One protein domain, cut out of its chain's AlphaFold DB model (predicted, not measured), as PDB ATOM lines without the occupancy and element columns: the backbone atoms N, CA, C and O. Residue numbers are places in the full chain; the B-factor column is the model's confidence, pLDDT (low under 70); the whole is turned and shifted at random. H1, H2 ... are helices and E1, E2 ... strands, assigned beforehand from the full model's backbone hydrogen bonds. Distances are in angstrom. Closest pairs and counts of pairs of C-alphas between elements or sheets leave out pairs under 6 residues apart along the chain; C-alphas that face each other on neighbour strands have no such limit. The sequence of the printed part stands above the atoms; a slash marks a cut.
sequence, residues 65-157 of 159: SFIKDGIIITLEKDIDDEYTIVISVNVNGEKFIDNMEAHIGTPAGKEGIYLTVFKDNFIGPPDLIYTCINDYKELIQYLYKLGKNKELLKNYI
ATOM      1  N   SER A  65     -40.246 -41.787  18.761       96.00
ATOM      2  CA  SER A  65     -41.443 -41.004  18.450       96.00
ATOM      3  C   SER A  65     -41.232 -40.017  17.310       96.00
ATOM      4  O   SER A  65     -40.191 -39.373  17.203       96.00
ATOM      5  N   PHE A  66     -42.275 -39.855  16.503       95.81
ATOM      6  CA  PHE A  66     -42.346 -38.932  15.380       95.81
ATOM      7  C   PHE A  66     -43.625 -38.111  15.504       95.81
ATOM      8  O   PHE A  66     -44.697 -38.668  15.744       95.81
ATOM      9  N   ILE A  67     -43.522 -36.790  15.362       94.88
ATOM     10  CA  ILE A  67     -44.611 -35.862  15.690       94.88
ATOM     11  C   ILE A  67     -44.985 -35.038  14.464       94.88
ATOM     12  O   ILE A  67     -44.117 -34.460  13.812       94.88
ATOM     13  N   LYS A  68     -46.285 -34.937  14.190       93.12
ATOM     14  CA  LYS A  68     -46.848 -34.042  13.177       93.12
ATOM     15  C   LYS A  68     -48.264 -33.642  13.579       93.12
ATOM     16  O   LYS A  68     -49.053 -34.505  13.934       93.12
ATOM     17  N   ASP A  69     -48.566 -32.346  13.553       91.75
ATOM     18  CA  ASP A  69     -49.918 -31.793  13.743       91.75
ATOM     19  C   ASP A  69     -50.680 -32.354  14.966       91.75
ATOM     20  O   ASP A  69     -51.861 -32.678  14.898       91.75
ATOM     21  N   GLY A  70     -49.984 -32.499  16.102       90.19
ATOM     22  CA  GLY A  70     -50.556 -33.033  17.348       90.19
ATOM     23  C   GLY A  70     -50.679 -34.562  17.403       90.19
ATOM     24  O   GLY A  70     -51.053 -35.103  18.442       90.19
ATOM     25  N   ILE A  71     -50.320 -35.266  16.329       92.94
ATOM     26  CA  ILE A  71     -50.285 -36.727  16.244       92.94
ATOM     27  C   ILE A  71     -48.846 -37.208  16.446       92.94
ATOM     28  O   ILE A  71     -47.937 -36.884  15.673       92.94
ATOM     29  N   ILE A  72     -48.650 -38.014  17.484       95.75
ATOM     30  CA  ILE A  72     -47.379 -38.640  17.838       95.75
ATOM     31  C   ILE A  72     -47.474 -40.123  17.504       95.75
ATOM     32  O   ILE A  72     -48.279 -40.832  18.102       95.75
ATOM     33  N   ILE A  73     -46.635 -40.591  16.584       96.44
ATOM     34  CA  ILE A  73     -46.465 -42.011  16.275       96.44
ATOM     35  C   ILE A  73     -45.171 -42.470  16.938       96.44
ATOM     36  O   ILE A  73     -44.093 -41.994  16.584       96.44
ATOM     37  N   THR A  74     -45.271 -43.391  17.888       96.44
ATOM     38  CA  THR A  74     -44.123 -44.052  18.507       96.44
ATOM     39  C   THR A  74     -43.957 -45.425  17.889       96.44
ATOM     40  O   THR A  74     -44.875 -46.235  17.938       96.44
ATOM     41  N   LEU A  75     -42.788 -45.692  17.319       95.00
ATOM     42  CA  LEU A  75     -42.352 -47.043  17.006       95.00
ATOM     43  C   LEU A  75     -41.880 -47.671  18.314       95.00
ATOM     44  O   LEU A  75     -40.937 -47.166  18.911       95.00
ATOM     45  N   GLU A  76     -42.551 -48.714  18.783       94.19
ATOM     46  CA  GLU A  76     -42.284 -49.336  20.087       94.19
ATOM     47  C   GLU A  76     -41.260 -50.459  19.957       94.19
ATOM     48  O   GLU A  76     -40.306 -50.557  20.726       94.19
ATOM     49  N   LYS A  77     -41.459 -51.313  18.951       91.12
ATOM     50  CA  LYS A  77     -40.654 -52.507  18.730       91.12
ATOM     51  C   LYS A  77     -40.675 -52.879  17.260       91.12
ATOM     52  O   LYS A  77     -41.731 -52.950  16.634       91.12
ATOM     53  N   ASP A  78     -39.503 -53.183  16.733       88.44
ATOM     54  CA  ASP A  78     -39.367 -53.831  15.440       88.44
ATOM     55  C   ASP A  78     -39.437 -55.357  15.639       88.44
ATOM     56  O   ASP A  78     -38.731 -55.931  16.476       88.44
ATOM     57  N   ILE A  79     -40.383 -55.982  14.936       83.38
ATOM     58  CA  ILE A  79     -40.585 -57.432  14.900       83.38
ATOM     59  C   ILE A  79     -39.976 -57.992  13.621       83.38
ATOM     60  O   ILE A  79     -39.836 -57.265  12.639       83.38
ATOM     61  N   ASP A  80     -39.621 -59.273  13.631       77.25
ATOM     62  CA  ASP A  80     -38.859 -59.923  12.560       77.25
ATOM     63  C   ASP A  80     -39.698 -60.236  11.302       77.25
ATOM     64  O   ASP A  80     -39.738 -61.357  10.807       77.25
ATOM     65  N   ASP A  81     -40.402 -59.223  10.809       84.81
ATOM     66  CA  ASP A  81     -41.242 -59.219   9.618       84.81
ATOM     67  C   ASP A  81     -40.923 -57.976   8.775       84.81
ATOM     68  O   ASP A  81     -40.664 -56.896   9.304       84.81
ATOM     69  N   GLU A  82     -40.932 -58.087   7.451       87.56
ATOM     70  CA  GLU A  82     -40.533 -56.972   6.585       87.56
ATOM     71  C   GLU A  82     -41.614 -55.886   6.455       87.56
ATOM     72  O   GLU A  82     -41.295 -54.745   6.108       87.56
ATOM     73  N   TYR A  83     -42.873 -56.193   6.768       91.94
ATOM     74  CA  TYR A  83     -44.004 -55.286   6.581       91.94
ATOM     75  C   TYR A  83     -44.560 -54.720   7.881       91.94
ATOM     76  O   TYR A  83     -45.311 -53.753   7.838       91.94
ATOM     77  N   THR A  84     -44.190 -55.269   9.031       92.00
ATOM     78  CA  THR A  84     -44.892 -54.999  10.285       92.00
ATOM     79  C   THR A  84     -43.973 -54.380  11.326       92.00
ATOM     80  O   THR A  84     -42.790 -54.708  11.439       92.00
ATOM     81  N   ILE A  85     -44.521 -53.454  12.107       92.94
ATOM     82  CA  ILE A  85     -43.855 -52.829  13.249       92.94
ATOM     83  C   ILE A  85     -44.865 -52.595  14.372       92.94
ATOM     84  O   ILE A  85     -46.034 -52.338  14.101       92.94
ATOM     85  N   VAL A  86     -44.436 -52.674  15.629       93.19
ATOM     86  CA  VAL A  86     -45.305 -52.363  16.772       93.19
ATOM     87  C   VAL A  86     -45.271 -50.861  17.019       93.19
ATOM     88  O   VAL A  86     -44.188 -50.278  17.117       93.19
ATOM     89  N   ILE A  87     -46.444 -50.239  17.132       94.88
ATOM     90  CA  ILE A  87     -46.589 -48.797  17.330       94.88
ATOM     91  C   ILE A  87     -47.539 -48.447  18.474       94.88
ATOM     92  O   ILE A  87     -48.472 -49.184  18.791       94.88
ATOM     93  N   SER A  88     -47.359 -47.241  18.998       94.25
ATOM     94  CA  SER A  88     -48.379 -46.502  19.738       94.25
ATOM     95  C   SER A  88     -48.665 -45.183  19.028       94.25
ATOM     96  O   SER A  88     -47.778 -44.593  18.408       94.25
ATOM     97  N   VAL A  89     -49.900 -44.696  19.127       92.94
ATOM     98  CA  VAL A  89     -50.308 -43.409  18.555       92.94
ATOM     99  C   VAL A  89     -50.993 -42.582  19.629       92.94
ATOM    100  O   VAL A  89     -51.978 -43.029  20.213       92.94
ATOM    101  N   ASN A  90     -50.498 -41.367  19.856       93.06
ATOM    102  CA  ASN A  90     -51.174 -40.365  20.676       93.06
ATOM    103  C   ASN A  90     -51.686 -39.230  19.785       93.06
ATOM    104  O   ASN A  90     -50.964 -38.763  18.906       93.06
ATOM    105  N   VAL A  91     -52.901 -38.756  20.034       91.56
ATOM    106  CA  VAL A  91     -53.516 -37.627  19.330       91.56
ATOM    107  C   VAL A  91     -53.842 -36.560  20.363       91.56
ATOM    108  O   VAL A  91     -54.615 -36.800  21.282       91.56
ATOM    109  N   ASN A  92     -53.225 -35.385  20.241       91.75
ATOM    110  CA  ASN A  92     -53.420 -34.247  21.147       91.75
ATOM    111  C   ASN A  92     -53.225 -34.586  22.637       91.75
ATOM    112  O   ASN A  92     -53.896 -34.038  23.505       91.75
ATOM    113  N   GLY A  93     -52.286 -35.490  22.931       87.88
ATOM    114  CA  GLY A  93     -51.981 -35.938  24.293       87.88
ATOM    115  C   GLY A  93     -52.812 -37.128  24.784       87.88
ATOM    116  O   GLY A  93     -52.504 -37.663  25.845       87.88
ATOM    117  N   GLU A  94     -53.802 -37.590  24.017       86.62
ATOM    118  CA  GLU A  94     -54.594 -38.777  24.347       86.62
ATOM    119  C   GLU A  94     -54.094 -40.013  23.597       86.62
ATOM    120  O   GLU A  94     -53.794 -39.958  22.403       86.62
ATOM    121  N   LYS A  95     -54.016 -41.149  24.294       87.94
ATOM    122  CA  LYS A  95     -53.567 -42.419  23.719       87.94
ATOM    123  C   LYS A  95     -54.670 -43.040  22.868       87.94
ATOM    124  O   LYS A  95     -55.704 -43.447  23.386       87.94
ATOM    125  N   PHE A  96     -54.432 -43.113  21.563       87.12
ATOM    126  CA  PHE A  96     -55.375 -43.633  20.573       87.12
ATOM    127  C   PHE A  96     -55.101 -45.107  20.234       87.12
ATOM    128  O   PHE A  96     -56.028 -45.911  20.146       87.12
ATOM    129  N   ILE A  97     -53.822 -45.466  20.085       88.88
ATOM    130  CA  ILE A  97     -53.332 -46.837  19.871       88.88
ATOM    131  C   ILE A  97     -52.178 -47.087  20.843       88.88
ATOM    132  O   ILE A  97     -51.372 -46.186  21.081       88.88
ATOM    133  N   ASP A  98     -52.087 -48.297  21.389       91.62
ATOM    134  CA  ASP A  98     -51.059 -48.681  22.357       91.62
ATOM    135  C   ASP A  98     -50.458 -50.040  22.008       91.62
ATOM    136  O   ASP A  98     -51.172 -51.041  22.045       91.62
ATOM    137  N   ASN A  99     -49.162 -50.066  21.692       91.75
ATOM    138  CA  ASN A  99     -48.396 -51.290  21.444       91.75
ATOM    139  C   ASN A  99     -49.080 -52.279  20.475       91.75
ATOM    140  O   ASN A  99     -49.113 -53.485  20.722       91.75
ATOM    141  N   MET A 100     -49.631 -51.778  19.367       90.44
ATOM    142  CA  MET A 100     -50.294 -52.606  18.354       90.44
ATOM    143  C   MET A 100     -49.410 -52.825  17.133       90.44
ATOM    144  O   MET A 100     -48.662 -51.936  16.726       90.44
ATOM    145  N   GLU A 101     -49.532 -53.997  16.515       91.94
ATOM    146  CA  GLU A 101     -48.905 -54.285  15.229       91.94
ATOM    147  C   GLU A 101     -49.552 -53.452  14.121       91.94
ATOM    148  O   GLU A 101     -50.772 -53.445  13.933       91.94
ATOM    149  N   ALA A 102     -48.711 -52.733  13.385       93.62
ATOM    150  CA  ALA A 102     -49.094 -51.948  12.232       93.62
ATOM    151  C   ALA A 102     -48.392 -52.473  10.984       93.62
ATOM    152  O   ALA A 102     -47.161 -52.527  10.919       93.62
ATOM    153  N   HIS A 103     -49.187 -52.790   9.969       94.00
ATOM    154  CA  HIS A 103     -48.705 -53.138   8.646       94.00
ATOM    155  C   HIS A 103     -48.368 -51.872   7.847       94.00
ATOM    156  O   HIS A 103     -49.187 -50.956   7.721       94.00
ATOM    157  N   ILE A 104     -47.171 -51.839   7.276       95.75
ATOM    158  CA  ILE A 104     -46.616 -50.767   6.457       95.75
ATOM    159  C   ILE A 104     -46.900 -51.107   4.998       95.75
ATOM    160  O   ILE A 104     -46.285 -52.004   4.419       95.75
ATOM    161  N   GLY A 105     -47.821 -50.381   4.372       94.38
ATOM    162  CA  GLY A 105     -48.218 -50.688   3.003       94.38
ATOM    163  C   GLY A 105     -49.075 -49.622   2.346       94.38
ATOM    164  O   GLY A 105     -49.284 -48.536   2.883       94.38
ATOM    165  N   THR A 106     -49.599 -49.964   1.174       93.44
ATOM    166  CA  THR A 106     -50.577 -49.155   0.445       93.44
ATOM    167  C   THR A 106     -51.884 -49.945   0.364       93.44
ATOM    168  O   THR A 106     -51.930 -50.958  -0.337       93.44
ATOM    169  N   PRO A 107     -52.943 -49.541   1.089       88.06
ATOM    170  CA  PRO A 107     -54.240 -50.200   1.012       88.06
ATOM    171  C   PRO A 107     -54.806 -50.155  -0.410       88.06
ATOM    172  O   PRO A 107     -54.570 -49.201  -1.155       88.06
ATOM    173  N   ALA A 108     -55.593 -51.166  -0.780       84.12
ATOM    174  CA  ALA A 108     -56.211 -51.230  -2.100       84.12
ATOM    175  C   ALA A 108     -57.041 -49.964  -2.394       84.12
ATOM    176  O   ALA A 108     -57.880 -49.552  -1.592       84.12
ATOM    177  N   GLY A 109     -56.795 -49.342  -3.550       87.56
ATOM    178  CA  GLY A 109     -57.479 -48.112  -3.966       87.56
ATOM    179  C   GLY A 109     -57.018 -46.835  -3.252       87.56
ATOM    180  O   GLY A 109     -57.703 -45.817  -3.345       87.56
ATOM    181  N   LYS A 110     -55.890 -46.865  -2.530       87.50
ATOM    182  CA  LYS A 110     -55.247 -45.682  -1.938       87.50
ATOM    183  C   LYS A 110     -53.901 -45.405  -2.606       87.50
ATOM    184  O   LYS A 110     -53.268 -46.308  -3.143       87.50
ATOM    185  N   GLU A 111     -53.449 -44.160  -2.515       90.81
ATOM    186  CA  GLU A 111     -52.098 -43.742  -2.893       90.81
ATOM    187  C   GLU A 111     -51.361 -43.258  -1.642       90.81
ATOM    188  O   GLU A 111     -51.927 -42.520  -0.836       90.81
ATOM    189  N   GLY A 112     -50.108 -43.673  -1.463       93.00
ATOM    190  CA  GLY A 112     -49.307 -43.307  -0.293       93.00
ATOM    191  C   GLY A 112     -48.801 -44.493   0.518       93.00
ATOM    192  O   GLY A 112     -49.051 -45.658   0.201       93.00
ATOM    193  N   ILE A 113     -48.094 -44.166   1.595       95.38
ATOM    194  CA  ILE A 113     -47.654 -45.101   2.623       95.38
ATOM    195  C   ILE A 113     -48.590 -44.970   3.816       95.38
ATOM    196  O   ILE A 113     -48.805 -43.874   4.335       95.38
ATOM    197  N   TYR A 114     -49.098 -46.104   4.279       95.50
ATOM    198  CA  TYR A 114     -49.981 -46.188   5.425       95.50
ATOM    199  C   TYR A 114     -49.420 -47.133   6.477       95.50
ATOM    200  O   TYR A 114     -48.875 -48.188   6.154       95.50
ATOM    201  N   LEU A 115     -49.631 -46.759   7.737       94.56
ATOM    202  CA  LEU A 115     -49.642 -47.687   8.858       94.56
ATOM    203  C   LEU A 115     -51.079 -48.170   9.036       94.56
ATOM    204  O   LEU A 115     -51.987 -47.354   9.213       94.56
ATOM    205  N   THR A 116     -51.278 -49.480   8.937       92.69
ATOM    206  CA  THR A 116     -52.590 -50.118   9.053       92.69
ATOM    207  C   THR A 116     -52.613 -50.999  10.286       92.69
ATOM    208  O   THR A 116     -51.833 -51.941  10.367       92.69
ATOM    209  N   VAL A 117     -53.504 -50.704  11.229       89.56
ATOM    210  CA  VAL A 117     -53.681 -51.508  12.444       89.56
ATOM    211  C   VAL A 117     -54.986 -52.285  12.341       89.56
ATOM    212  O   VAL A 117     -56.033 -51.708  12.032       89.56
ATOM    213  N   PHE A 118     -54.913 -53.586  12.615       79.75
ATOM    214  CA  PHE A 118     -56.078 -54.449  12.779       79.75
ATOM    215  C   PHE A 118     -56.459 -54.469  14.253       79.75
ATOM    216  O   PHE A 118     -55.653 -54.840  15.104       79.75
ATOM    217  N   LYS A 119     -57.681 -54.043  14.567       66.75
ATOM    218  CA  LYS A 119     -58.182 -54.080  15.936       66.75
ATOM    219  C   LYS A 119     -59.068 -55.308  16.113       66.75
ATOM    220  O   LYS A 119     -60.236 -55.293  15.728       66.75
ATOM    221  N   ASP A 120     -58.526 -56.364  16.709       58.69
ATOM    222  CA  ASP A 120     -59.360 -57.478  17.159       58.69
ATOM    223  C   ASP A 120     -60.238 -57.020  18.341       58.69
ATOM    224  O   ASP A 120     -59.784 -56.272  19.213       58.69
ATOM    225  N   ASN A 121     -61.495 -57.491  18.373       45.81
ATOM    226  CA  ASN A 121     -62.567 -57.203  19.353       45.81
ATOM    227  C   ASN A 121     -63.554 -56.055  19.047       45.81
ATOM    228  O   ASN A 121     -64.058 -55.422  19.977       45.81
ATOM    229  N   PHE A 122     -63.921 -55.825  17.784       43.47
ATOM    230  CA  PHE A 122     -65.147 -55.077  17.463       43.47
ATOM    231  C   PHE A 122     -66.277 -56.033  17.045       43.47
ATOM    232  O   PHE A 122     -66.065 -56.943  16.248       43.47
ATOM    233  N   ILE A 123     -67.493 -55.845  17.571       40.81
ATOM    234  CA  ILE A 123     -68.696 -56.531  17.069       40.81
ATOM    235  C   ILE A 123     -69.144 -55.759  15.814       40.81
ATOM    236  O   ILE A 123     -69.949 -54.836  15.902       40.81
ATOM    237  N   GLY A 124     -68.553 -56.077  14.659       48.03
ATOM    238  CA  GLY A 124     -68.763 -55.387  13.378       48.03
ATOM    239  C   GLY A 124     -67.734 -55.806  12.314       48.03
ATOM    240  O   GLY A 124     -66.879 -56.639  12.617       48.03
ATOM    241  N   PRO A 125     -67.802 -55.292  11.065       49.00
ATOM    242  CA  PRO A 125     -66.713 -55.481  10.101       49.00
ATOM    243  C   PRO A 125     -65.390 -55.006  10.731       49.00
ATOM    244  O   PRO A 125     -65.427 -54.063  11.516       49.00
ATOM    245  N   PRO A 126     -64.247 -55.656  10.441       56.62
ATOM    246  CA  PRO A 126     -62.986 -55.370  11.120       56.62
ATOM    247  C   PRO A 126     -62.666 -53.874  11.063       56.62
ATOM    248  O   PRO A 126     -62.564 -53.299   9.977       56.62
ATOM    249  N   ASP A 127     -62.518 -53.256  12.237       63.69
ATOM    250  CA  ASP A 127     -62.116 -51.858  12.365       63.69
ATOM    251  C   ASP A 127     -60.649 -51.739  11.942       63.69
ATOM    252  O   ASP A 127     -59.713 -51.979  12.708       63.69
ATOM    253  N   LEU A 128     -60.465 -51.411  10.668       73.25
ATOM    254  CA  LEU A 128     -59.180 -51.094  10.070       73.25
ATOM    255  C   LEU A 128     -58.887 -49.611  10.281       73.25
ATOM    256  O   LEU A 128     -59.576 -48.743   9.740       73.25
ATOM    257  N   ILE A 129     -57.833 -49.320  11.038       79.94
ATOM    258  CA  ILE A 129     -57.335 -47.953  11.187       79.94
ATOM    259  C   ILE A 129     -56.210 -47.751  10.180       79.94
ATOM    260  O   ILE A 129     -55.196 -48.442  10.235       79.94
ATOM    261  N   TYR A 130     -56.384 -46.775   9.289       82.81
ATOM    262  CA  TYR A 130     -55.368 -46.354   8.329       82.81
ATOM    263  C   TYR A 130     -54.831 -44.975   8.704       82.81
ATOM    264  O   TYR A 130     -55.583 -44.001   8.712       82.81
ATOM    265  N   THR A 131     -53.522 -44.869   8.902       88.81
ATOM    266  CA  THR A 131     -52.841 -43.580   9.061       88.81
ATOM    267  C   THR A 131     -51.879 -43.382   7.901       88.81
ATOM    268  O   THR A 131     -50.902 -44.118   7.779       88.81
ATOM    269  N   CYS A 132     -52.156 -42.400   7.038       92.69
ATOM    270  CA  CYS A 132     -51.225 -42.001   5.981       92.69
ATOM    271  C   CYS A 132     -50.015 -41.311   6.614       92.69
ATOM    272  O   CYS A 132     -50.181 -40.369   7.387       92.69
ATOM    273  N   ILE A 133     -48.809 -41.759   6.273       95.25
ATOM    274  CA  ILE A 133     -47.562 -41.235   6.847       95.25
ATOM    275  C   ILE A 133     -46.684 -40.506   5.824       95.25
ATOM    276  O   ILE A 133     -45.519 -40.243   6.106       95.25
ATOM    277  N   ASN A 134     -47.223 -40.138   4.653       93.88
ATOM    278  CA  ASN A 134     -46.476 -39.478   3.568       93.88
ATOM    279  C   ASN A 134     -45.690 -38.229   4.014       93.88
ATOM    280  O   ASN A 134     -44.604 -37.958   3.483       93.88
ATOM    281  N   ASP A 135     -46.234 -37.494   4.985       92.38
ATOM    282  CA  ASP A 135     -45.660 -36.252   5.509       92.38
ATOM    283  C   ASP A 135     -44.710 -36.475   6.695       92.38
ATOM    284  O   ASP A 135     -43.996 -35.558   7.102       92.38
ATOM    285  N   TYR A 136     -44.623 -37.701   7.217       94.81
ATOM    286  CA  TYR A 136     -43.663 -38.072   8.251       94.81
ATOM    287  C   TYR A 136     -42.337 -38.513   7.614       94.81
ATOM    288  O   TYR A 136     -41.948 -39.680   7.665       94.81
ATOM    289  N   LYS A 137     -41.613 -37.573   6.993       93.56
ATOM    290  CA  LYS A 137     -40.369 -37.879   6.256       93.56
ATOM    291  C   LYS A 137     -39.317 -38.586   7.112       93.56
ATOM    292  O   LYS A 137     -38.725 -39.563   6.658       93.56
ATOM    293  N   GLU A 138     -39.121 -38.143   8.351       94.00
ATOM    294  CA  GLU A 138     -38.174 -38.772   9.282       94.00
ATOM    295  C   GLU A 138     -38.591 -40.198   9.662       94.00
ATOM    296  O   GLU A 138     -37.743 -41.089   9.703       94.00
ATOM    297  N   LEU A 139     -39.894 -40.437   9.863       95.56
ATOM    298  CA  LEU A 139     -40.439 -41.773  10.126       95.56
ATOM    299  C   LEU A 139     -40.189 -42.699   8.936       95.56
ATOM    300  O   LEU A 139     -39.668 -43.794   9.114       95.56
ATOM    301  N   ILE A 140     -40.502 -42.249   7.717       95.75
ATOM    302  CA  ILE A 140     -40.287 -43.026   6.488       95.75
ATOM    303  C   ILE A 140     -38.804 -43.383   6.326       95.75
ATOM    304  O   ILE A 140     -38.466 -44.537   6.061       95.75
ATOM    305  N   GLN A 141     -37.905 -42.413   6.516       92.88
ATOM    306  CA  GLN A 141     -36.461 -42.653   6.451       92.88
ATOM    307  C   GLN A 141     -36.000 -43.647   7.518       92.88
ATOM    308  O   GLN A 141     -35.142 -44.488   7.247       92.88
ATOM    309  N   TYR A 142     -36.555 -43.560   8.727       93.19
ATOM    310  CA  TYR A 142     -36.218 -44.464   9.816       93.19
ATOM    311  C   TYR A 142     -36.719 -45.891   9.548       93.19
ATOM    312  O   TYR A 142     -35.926 -46.826   9.625       93.19
ATOM    313  N   LEU A 143     -37.974 -46.063   9.121       93.56
ATOM    314  CA  LEU A 143     -38.535 -47.359   8.719       93.56
ATOM    315  C   LEU A 143     -37.726 -48.012   7.586       93.56
ATOM    316  O   LEU A 143     -37.453 -49.210   7.627       93.56
ATOM    317  N   TYR A 144     -37.258 -47.231   6.608       92.00
ATOM    318  CA  TYR A 144     -36.396 -47.748   5.541       92.00
ATOM    319  C   TYR A 144     -35.016 -48.181   6.040       92.00
ATOM    320  O   TYR A 144     -34.504 -49.213   5.605       92.00
ATOM    321  N   LYS A 145     -34.416 -47.430   6.975       88.12
ATOM    322  CA  LYS A 145     -33.166 -47.834   7.642       88.12
ATOM    323  C   LYS A 145     -33.347 -49.118   8.449       88.12
ATOM    324  O   LYS A 145     -32.449 -49.950   8.418       88.12
ATOM    325  N   LEU A 146     -34.510 -49.301   9.082       87.50
ATOM    326  CA  LEU A 146     -34.913 -50.556   9.732       87.50
ATOM    327  C   LEU A 146     -35.153 -51.706   8.739       87.50
ATOM    328  O   LEU A 146     -35.337 -52.850   9.133       87.50
ATOM    329  N   GLY A 147     -35.150 -51.421   7.439       87.75
ATOM    330  CA  GLY A 147     -35.379 -52.405   6.397       87.75
ATOM    331  C   GLY A 147     -36.835 -52.808   6.206       87.75
ATOM    332  O   GLY A 147     -37.085 -53.805   5.536       87.75
ATOM    333  N   LYS A 148     -37.778 -52.015   6.721       91.06
ATOM    334  CA  LYS A 148     -39.209 -52.224   6.509       91.06
ATOM    335  C   LYS A 148     -39.619 -51.830   5.101       91.06
ATOM    336  O   LYS A 148     -39.193 -50.782   4.619       91.06
ATOM    337  N   ASN A 149     -40.429 -52.671   4.461       92.69
ATOM    338  CA  ASN A 149     -41.040 -52.510   3.140       92.69
ATOM    339  C   ASN A 149     -40.203 -51.637   2.179       92.69
ATOM    340  O   ASN A 149     -40.661 -50.607   1.671       92.69
ATOM    341  N   LYS A 150     -38.923 -52.002   1.989       89.25
ATOM    342  CA  LYS A 150     -37.924 -51.143   1.321       89.25
ATOM    343  C   LYS A 150     -38.366 -50.719  -0.077       89.25
ATOM    344  O   LYS A 150     -38.121 -49.582  -0.479       89.25
ATOM    345  N   GLU A 151     -39.021 -51.626  -0.795       89.56
ATOM    346  CA  GLU A 151     -39.511 -51.406  -2.153       89.56
ATOM    347  C   GLU A 151     -40.586 -50.318  -2.222       89.56
ATOM    348  O   GLU A 151     -40.553 -49.494  -3.137       89.56
ATOM    349  N   LEU A 152     -41.490 -50.263  -1.241       92.44
ATOM    350  CA  LEU A 152     -42.463 -49.182  -1.130       92.44
ATOM    351  C   LEU A 152     -41.788 -47.882  -0.672       92.44
ATOM    352  O   LEU A 152     -41.947 -46.838  -1.306       92.44
ATOM    353  N   LEU A 153     -41.017 -47.939   0.418       93.88
ATOM    354  CA  LEU A 153     -40.494 -46.743   1.084       93.88
ATOM    355  C   LEU A 153     -39.440 -45.997   0.252       93.88
ATOM    356  O   LEU A 153     -39.382 -44.768   0.313       93.88
ATOM    357  N   LYS A 154     -38.637 -46.690  -0.572       91.19
ATOM    358  CA  LYS A 154     -37.614 -46.046  -1.423       91.19
ATOM    359  C   LYS A 154     -38.197 -44.977  -2.352       91.19
ATOM    360  O   LYS A 154     -37.520 -43.988  -2.634       91.19
ATOM    361  N   ASN A 155     -39.452 -45.143  -2.777       88.00
ATOM    362  CA  ASN A 155     -40.146 -44.206  -3.664       88.00
ATOM    363  C   ASN A 155     -40.454 -42.862  -2.977       88.00
ATOM    364  O   ASN A 155     -40.691 -41.865  -3.655       88.00
ATOM    365  N   TYR A 156     -40.404 -42.820  -1.643       88.50
ATOM    366  CA  TYR A 156     -40.738 -41.652  -0.822       88.50
ATOM    367  C   TYR A 156     -39.523 -41.020  -0.130       88.50
ATOM    368  O   TYR A 156     -39.666 -40.003   0.547       88.50
ATOM    369  N   ILE A 157     -38.331 -41.601  -0.306       83.62
ATOM    370  CA  ILE A 157     -37.061 -41.110   0.262       83.62
ATOM    371  C   ILE A 157     -36.261 -40.286  -0.757       83.62
ATOM    372  O   ILE A 157     -35.408 -39.495  -0.368       83.62
TER     373      ILE A 157
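AT A GLANCE: This is residues 65 to 157 of the 159 residues of an uncharacterized protein of Megamonas funiformis YIT 11815 (UniProt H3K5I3). A strongly twisted sheet of six strands, wound on itself by a sharp bend in E4, has a helical hairpin at one end, H1 over the sheet beside E1 and E2, and H2 on the side of H1 away from E2. The sheet is a meander, E1 to E6 in order, each strand the antiparallel neighbour of the one before. The 93 printed residues have six named strands, then two named helices, class mixed; the whole is compact, radius of gyration of the C-alphas 12.8 A, spanning 38 by 29 by 26 A.

IN THESE COORDINATES: Find C-alpha 65 at (-41.443, -41.004, 18.450), where E1, residues 65 to 68, begins. E2 is 71 to 78, 20.3 A; E3 is 84 to 91, 21.4 A; E4, 94 to 105, spans 25.3 A and bends by 81 degrees at residue 99. E5 is 114 to 119 and E6 127 to 132. H1 is 137 to 145; H2, 150 to 157, ends at C-alpha 157, (-37.061, -41.110, 0.262).

HOW THE PARTS SIT: Look across E2 and E3 for N 74 and O 88, 2.8 A, within hydrogen-bond range; across E4 and E5 for N 103 and O 116, 2.8 A. E1 and E6 are edge strands, apart. H1 is on the sheet, height 8.8 A; its closest C-alpha to E1 is Leu 139, 6.3 A from that of Phe 66. H1 and H2 touch, closest C-alphas Tyr 144 and Lys 150, 5.6 A, opposite ways at a shallow tilt of 33 degrees, only just short of steep. Every O i to N i+4 pair is within range in H1, 2 of 4 in H2.

THE WHOLE: The C-alphas farthest apart, Ile 123 and Ile 157, are 39.0 A apart. The printed part has no cut and no long link. Confidence is under 70 at residues 119 to 127.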